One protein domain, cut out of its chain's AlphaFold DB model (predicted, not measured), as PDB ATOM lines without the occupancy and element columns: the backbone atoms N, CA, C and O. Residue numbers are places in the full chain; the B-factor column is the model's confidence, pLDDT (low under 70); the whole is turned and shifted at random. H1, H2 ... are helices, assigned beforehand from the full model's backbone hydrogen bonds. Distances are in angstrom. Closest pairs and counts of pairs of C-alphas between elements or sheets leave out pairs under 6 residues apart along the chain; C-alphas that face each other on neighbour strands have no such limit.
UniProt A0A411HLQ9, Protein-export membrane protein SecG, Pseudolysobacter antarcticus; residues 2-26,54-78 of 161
ATOM      1  N   LEU A   2     109.313 157.042 172.247       68.81
ATOM      2  CA  LEU A   2     110.048 155.778 172.039       68.81
ATOM      3  C   LEU A   2     111.129 155.833 170.930       68.81
ATOM      4  O   LEU A   2     112.231 155.331 171.117       68.81
ATOM      5  N   LEU A   3     110.837 156.489 169.799       70.75
ATOM      6  CA  LEU A   3     111.775 156.602 168.670       70.75
ATOM      7  C   LEU A   3     112.998 157.479 168.978       70.75
ATOM      8  O   LEU A   3     114.094 157.178 168.516       70.75
ATOM      9  N   ILE A   4     112.831 158.527 169.795       81.12
ATOM     10  CA  ILE A   4     113.942 159.384 170.241       81.12
ATOM     11  C   ILE A   4     114.842 158.579 171.176       81.12
ATOM     12  O   ILE A   4     116.052 158.555 170.983       81.12
ATOM     13  N   THR A   5     114.258 157.839 172.120       80.81
ATOM     14  CA  THR A   5     115.008 156.950 173.015       80.81
ATOM     15  C   THR A   5     115.799 155.894 172.235       80.81
ATOM     16  O   THR A   5     116.969 155.677 172.530       80.81
ATOM     17  N   PHE A   6     115.213 155.289 171.196       76.81
ATOM     18  CA  PHE A   6     115.896 154.290 170.367       76.81
ATOM     19  C   PHE A   6     117.066 154.885 169.565       76.81
ATOM     20  O   PHE A   6     118.140 154.288 169.509       76.81
ATOM     21  N   ASN A   7     116.898 156.090 169.009       75.69
ATOM     22  CA  ASN A   7     117.966 156.801 168.301       75.69
ATOM     23  C   ASN A   7     119.107 157.206 169.240       75.69
ATOM     24  O   ASN A   7     120.274 157.014 168.917       75.69
ATOM     25  N   VAL A   8     118.776 157.720 170.426       80.75
ATOM     26  CA  VAL A   8     119.769 158.094 171.443       80.75
ATOM     27  C   VAL A   8     120.583 156.872 171.878       80.75
ATOM     28  O   VAL A   8     121.808 156.949 171.953       80.75
ATOM     29  N   ILE A   9     119.928 155.727 172.092       84.94
ATOM     30  CA  ILE A   9     120.602 154.463 172.427       84.94
ATOM     31  C   ILE A   9     121.494 153.994 171.272       84.94
ATOM     32  O   ILE A   9     122.643 153.623 171.502       84.94
ATOM     33  N   TYR A  10     121.006 154.044 170.031       78.56
ATOM     34  CA  TYR A  10     121.784 153.660 168.854       78.56
ATOM     35  C   TYR A  10     123.047 154.515 168.693       78.56
ATOM     36  O   TYR A  10     124.137 153.973 168.513       78.56
ATOM     37  N   VAL A  11     122.923 155.838 168.828       82.56
ATOM     38  CA  VAL A  11     124.056 156.770 168.739       82.56
ATOM     39  C   VAL A  11     125.052 156.537 169.877       82.56
ATOM     40  O   VAL A  11     126.253 156.517 169.623       82.56
ATOM     41  N   LEU A  12     124.588 156.285 171.106       81.25
ATOM     42  CA  LEU A  12     125.463 155.952 172.237       81.25
ATOM     43  C   LEU A  12     126.232 154.642 172.025       81.25
ATOM     44  O   LEU A  12     127.436 154.594 172.272       81.25
ATOM     45  N   ILE A  13     125.565 153.593 171.536       79.88
ATOM     46  CA  ILE A  13     126.200 152.301 171.238       79.88
ATOM     47  C   ILE A  13     127.197 152.447 170.088       79.88
ATOM     48  O   ILE A  13     128.296 151.899 170.158       79.88
ATOM     49  N   ALA A  14     126.847 153.212 169.052       78.75
ATOM     50  CA  ALA A  14     127.743 153.507 167.944       78.75
ATOM     51  C   ALA A  14     128.991 154.253 168.434       78.75
ATOM     52  O   ALA A  14     130.102 153.830 168.129       78.75
ATOM     53  N   LEU A  15     128.829 155.298 169.253       80.44
ATOM     54  CA  LEU A  15     129.943 156.058 169.821       80.44
ATOM     55  C   LEU A  15     130.845 155.178 170.697       80.44
ATOM     56  O   LEU A  15     132.067 155.215 170.562       80.44
ATOM     57  N   ALA A  16     130.246 154.336 171.542       79.62
ATOM     58  CA  ALA A  16     130.975 153.367 172.351       79.62
ATOM     59  C   ALA A  16     131.762 152.379 171.474       79.62
ATOM     60  O   ALA A  16     132.931 152.121 171.751       79.62
ATOM     61  N   MET A  17     131.171 151.889 170.378       78.50
ATOM     62  CA  MET A  17     131.855 151.045 169.393       78.50
ATOM     63  C   MET A  17     133.019 151.772 168.711       78.50
ATOM     64  O   MET A  17     134.085 151.181 168.560       78.50
ATOM     65  N   ILE A  18     132.866 153.054 168.354       75.56
ATOM     66  CA  ILE A  18     133.951 153.868 167.779       75.56
ATOM     67  C   ILE A  18     135.125 153.943 168.759       75.56
ATOM     68  O   ILE A  18     136.261 153.651 168.386       75.56
ATOM     69  N   VAL A  19     134.857 154.298 170.018       77.06
ATOM     70  CA  VAL A  19     135.890 154.420 171.057       77.06
ATOM     71  C   VAL A  19     136.563 153.074 171.320       77.06
ATOM     72  O   VAL A  19     137.787 153.014 171.411       77.06
ATOM     73  N   LEU A  20     135.794 151.983 171.372       73.44
ATOM     74  CA  LEU A  20     136.322 150.635 171.572       73.44
ATOM     75  C   LEU A  20     137.249 150.213 170.420       73.44
ATOM     76  O   LEU A  20     138.329 149.673 170.654       73.44
ATOM     77  N   VAL A  21     136.869 150.520 169.178       73.06
ATOM     78  CA  VAL A  21     137.661 150.237 167.971       73.06
ATOM     79  C   VAL A  21     138.917 151.110 167.894       73.06
ATOM     80  O   VAL A  21     139.973 150.629 167.469       73.06
ATOM     81  N   LEU A  22     138.841 152.376 168.317       71.88
ATOM     82  CA  LEU A  22     139.999 153.271 168.378       71.88
ATOM     83  C   LEU A  22     140.965 152.870 169.488       71.88
ATOM     84  O   LEU A  22     142.169 152.863 169.257       71.88
ATOM     85  N   LEU A  23     140.476 152.464 170.659       68.94
ATOM     86  CA  LEU A  23     141.328 151.994 171.750       68.94
ATOM     87  C   LEU A  23     142.088 150.715 171.367       68.94
ATOM     88  O   LEU A  23     143.255 150.562 171.714       68.94
ATOM     89  N   GLN A  24     141.475 149.843 170.560       64.06
ATOM     90  CA  GLN A  24     142.127 148.652 170.005       64.06
ATOM     91  C   GLN A  24     143.226 148.975 168.967       64.06
ATOM     92  O   GLN A  24     143.972 148.080 168.572       64.06
ATOM     93  N   ARG A  25     143.347 150.233 168.506       57.56
ATOM     94  CA  ARG A  25     144.273 150.655 167.430       57.56
ATOM     95  C   ARG A  25     145.102 151.902 167.713       57.56
ATOM     96  O   ARG A  25     146.015 152.187 166.941       57.56
ATOM     97  N   GLY A  26     144.835 152.623 168.798       56.56
ATOM     98  CA  GLY A  26     145.551 153.837 169.200       56.56
ATOM     99  C   GLY A  26     147.035 153.589 169.481       56.56
ATOM    100  O   GLY A  26     147.859 154.470 169.262       56.56
ATOM    101  N   THR A  54     147.765 142.850 161.599       65.81
ATOM    102  CA  THR A  54     147.764 144.318 161.700       65.81
ATOM    103  C   THR A  54     147.098 144.977 160.487       65.81
ATOM    104  O   THR A  54     146.334 145.927 160.655       65.81
ATOM    105  N   ARG A  55     147.311 144.460 159.266       63.25
ATOM    106  CA  ARG A  55     146.642 144.950 158.046       63.25
ATOM    107  C   ARG A  55     145.155 144.611 158.005       63.25
ATOM    108  O   ARG A  55     144.361 145.489 157.684       63.25
ATOM    109  N   SER A  56     144.770 143.385 158.351       65.81
ATOM    110  CA  SER A  56     143.362 142.968 158.427       65.81
ATOM    111  C   SER A  56     142.604 143.817 159.429       65.81
ATOM    112  O   SER A  56     141.498 144.272 159.150       65.81
ATOM    113  N   THR A  57     143.258 144.108 160.557       70.88
ATOM    114  CA  THR A  57     142.799 145.121 161.489       70.88
ATOM    115  C   THR A  57     142.706 146.431 160.709       70.88
ATOM    116  O   THR A  57     141.585 146.795 160.391       70.88
ATOM    117  N   ALA A  58     143.772 147.107 160.265       69.38
ATOM    118  CA  ALA A  58     143.712 148.394 159.531       69.38
ATOM    119  C   ALA A  58     142.509 148.552 158.563       69.38
ATOM    120  O   ALA A  58     141.724 149.490 158.719       69.38
ATOM    121  N   VAL A  59     142.275 147.564 157.694       72.94
ATOM    122  CA  VAL A  59     141.133 147.499 156.766       72.94
ATOM    123  C   VAL A  59     139.770 147.535 157.476       72.94
ATOM    124  O   VAL A  59     138.910 148.319 157.085       72.94
ATOM    125  N   LEU A  60     139.577 146.778 158.560       71.50
ATOM    126  CA  LEU A  60     138.351 146.791 159.374       71.50
ATOM    127  C   LEU A  60     138.011 148.170 159.979       71.50
ATOM    128  O   LEU A  60     136.831 148.495 160.056       71.50
ATOM    129  N   ALA A  61     138.986 149.007 160.376       69.62
ATOM    130  CA  ALA A  61     138.654 150.364 160.861       69.62
ATOM    131  C   ALA A  61     138.376 151.320 159.712       69.62
ATOM    132  O   ALA A  61     137.527 152.190 159.864       69.62
ATOM    133  N   GLY A  62     139.056 151.158 158.572       78.31
ATOM    134  CA  GLY A  62     138.709 151.903 157.364       78.31
ATOM    135  C   GLY A  62     137.260 151.629 156.961       78.31
ATOM    136  O   GLY A  62     136.476 152.558 156.807       78.31
ATOM    137  N   LEU A  63     136.875 150.350 156.905       77.12
ATOM    138  CA  LEU A  63     135.495 149.923 156.663       77.12
ATOM    139  C   LEU A  63     134.526 150.501 157.693       77.12
ATOM    140  O   LEU A  63     133.499 151.048 157.311       77.12
ATOM    141  N   PHE A  64     134.857 150.432 158.981       74.00
ATOM    142  CA  PHE A  64     134.025 150.986 160.047       74.00
ATOM    143  C   PHE A  64     133.809 152.502 159.921       74.00
ATOM    144  O   PHE A  64     132.682 152.978 160.044       74.00
ATOM    145  N   PHE A  65     134.866 153.260 159.623       76.88
ATOM    146  CA  PHE A  65     134.776 154.703 159.408       76.88
ATOM    147  C   PHE A  65     133.898 155.032 158.194       76.88
ATOM    148  O   PHE A  65     133.027 155.896 158.266       76.88
ATOM    149  N   VAL A  66     134.069 154.287 157.099       81.69
ATOM    150  CA  VAL A  66     133.249 154.430 155.890       81.69
ATOM    151  C   VAL A  66     131.788 154.060 156.156       81.69
ATOM    152  O   VAL A  66     130.899 154.763 155.690       81.69
ATOM    153  N   LEU A  67     131.514 153.008 156.931       75.81
ATOM    154  CA  LEU A  67     130.160 152.613 157.335       75.81
ATOM    155  C   LEU A  67     129.498 153.685 158.215       75.81
ATOM    156  O   LEU A  67     128.323 153.988 158.022       75.81
ATOM    157  N   SER A  68     130.250 154.300 159.133       73.19
ATOM    158  CA  SER A  68     129.766 155.404 159.973       73.19
ATOM    159  C   SER A  68     129.417 156.636 159.136       73.19
ATOM    160  O   SER A  68     128.317 157.180 159.254       73.19
ATOM    161  N   LEU A  69     130.311 157.030 158.228       80.31
ATOM    162  CA  LEU A  69     130.095 158.179 157.356       80.31
ATOM    163  C   LEU A  69     128.978 157.912 156.337       80.31
ATOM    164  O   LEU A  69     128.132 158.768 156.097       80.31
ATOM    165  N   GLY A  70     128.925 156.695 155.795       78.94
ATOM    166  CA  GLY A  70     127.887 156.235 154.879       78.94
ATOM    167  C   GLY A  70     126.504 156.227 155.520       78.94
ATOM    168  O   GLY A  70     125.558 156.691 154.892       78.94
ATOM    169  N   MET A  71     126.380 155.790 156.778       70.44
ATOM    170  CA  MET A  71     125.111 155.852 157.505       70.44
ATOM    171  C   MET A  71     124.724 157.294 157.851       70.44
ATOM    172  O   MET A  71     123.560 157.650 157.702       70.44
ATOM    173  N   GLY A  72     125.677 158.153 158.232       69.44
ATOM    174  CA  GLY A  72     125.417 159.581 158.457       69.44
ATOM    175  C   GLY A  72     124.928 160.305 157.196       69.44
ATOM    176  O   GLY A  72     123.985 161.097 157.250       69.44
ATOM    177  N   ILE A  73     125.508 159.980 156.038       72.62
ATOM    178  CA  ILE A  73     125.093 160.522 154.738       72.62
ATOM    179  C   ILE A  73     123.764 159.903 154.283       72.62
ATOM    180  O   ILE A  73     122.906 160.618 153.774       72.62
ATOM    181  N   TYR A  74     123.554 158.597 154.461       67.44
ATOM    182  CA  TYR A  74     122.294 157.935 154.117       67.44
ATOM    183  C   TYR A  74     121.141 158.439 154.984       67.44
ATOM    184  O   TYR A  74     120.063 158.693 154.465       67.44
ATOM    185  N   LEU A  75     121.370 158.680 156.274       61.25
ATOM    186  CA  LEU A  75     120.386 159.298 157.156       61.25
ATOM    187  C   LEU A  75     120.131 160.763 156.760       61.25
ATOM    188  O   LEU A  75     118.980 161.184 156.697       61.25
ATOM    189  N   SER A  76     121.178 161.498 156.360       61.62
ATOM    190  CA  SER A  76     121.036 162.862 155.812       61.62
ATOM    191  C   SER A  76     120.285 162.920 154.476       61.62
ATOM    192  O   SER A  76     119.754 163.969 154.129       61.62
ATOM    193  N   ARG A  77     120.257 161.832 153.694       62.41
ATOM    194  CA  ARG A  77     119.657 161.805 152.342       62.41
ATOM    195  C   ARG A  77     118.358 160.999 152.248       62.41
ATOM    196  O   ARG A  77     117.597 161.210 151.313       62.41
ATOM    197  N   GLY A  78     118.125 160.066 153.167       56.59
ATOM    198  CA  GLY A  78     117.067 159.051 153.112       56.59
ATOM    199  C   GLY A  78     116.021 159.163 154.215       56.59
ATOM    200  O   GLY A  78     114.995 158.491 154.150       56.59
TER     201      GLY A  78
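What this domain is: This is residues 2 to 26 and 54 to 78 of the 161 residues of the protein "Protein-export membrane protein SecG" of Pseudolysobacter antarcticus (UniProt A0A411HLQ9). Two long helices, H1 and H2, run opposite ways and make a narrow V, near each other toward the end of H1 and the first part of H2 and spreading open toward residues 2 and 78. The free ends, residues 2 to 13 of H1 and residues 69 to 78 of H2, make the open side of the V. The printed part has 50 residues, with two named helices in the order H1, H2 and no named strand; the class is all helix. The whole is loose, with a radius of gyration of the C-alphas of 12.8 A, and only just elongated, spanning 40 by 22 by 12 A.

Where its parts are: H1 takes residues 2 to 23, from C-alpha 2 at (110.048, 155.778, 172.039) to C-alpha 23 at (141.328, 151.994, 171.750), a length of 31.5 A. Residues 24 to 26 follow it before the cut. H2, the longest helix, takes residues 54 to 78 and measures 35.1 A, ending with C-alpha 78 at (117.067, 159.051, 153.112).

How they stand to each other: H1 and H2 are close but not clearly touching, with 1 pair of C-alphas within 8 A. Their closest C-alphas, those of Val 21 and Ala 61, are 7.2 A apart. Their lines stand at a shallow tilt of 24 degrees, and they run opposite ways. Their centres are 14.4 A apart. In both H1 and H2, every O i to N i+4 pair is within hydrogen-bond range.

The domain as a whole: The two C-alphas farthest apart, those of Leu 2 and Thr 54, are 40.8 A apart. Residues 27 to 53 are cut out, and C-alphas 26 and 54 stand 12.3 A apart across the cut. The mean pLDDT of the printed part is 72.9; 16 residues are under 70, among them residues 23 to 26 and 74 to 78.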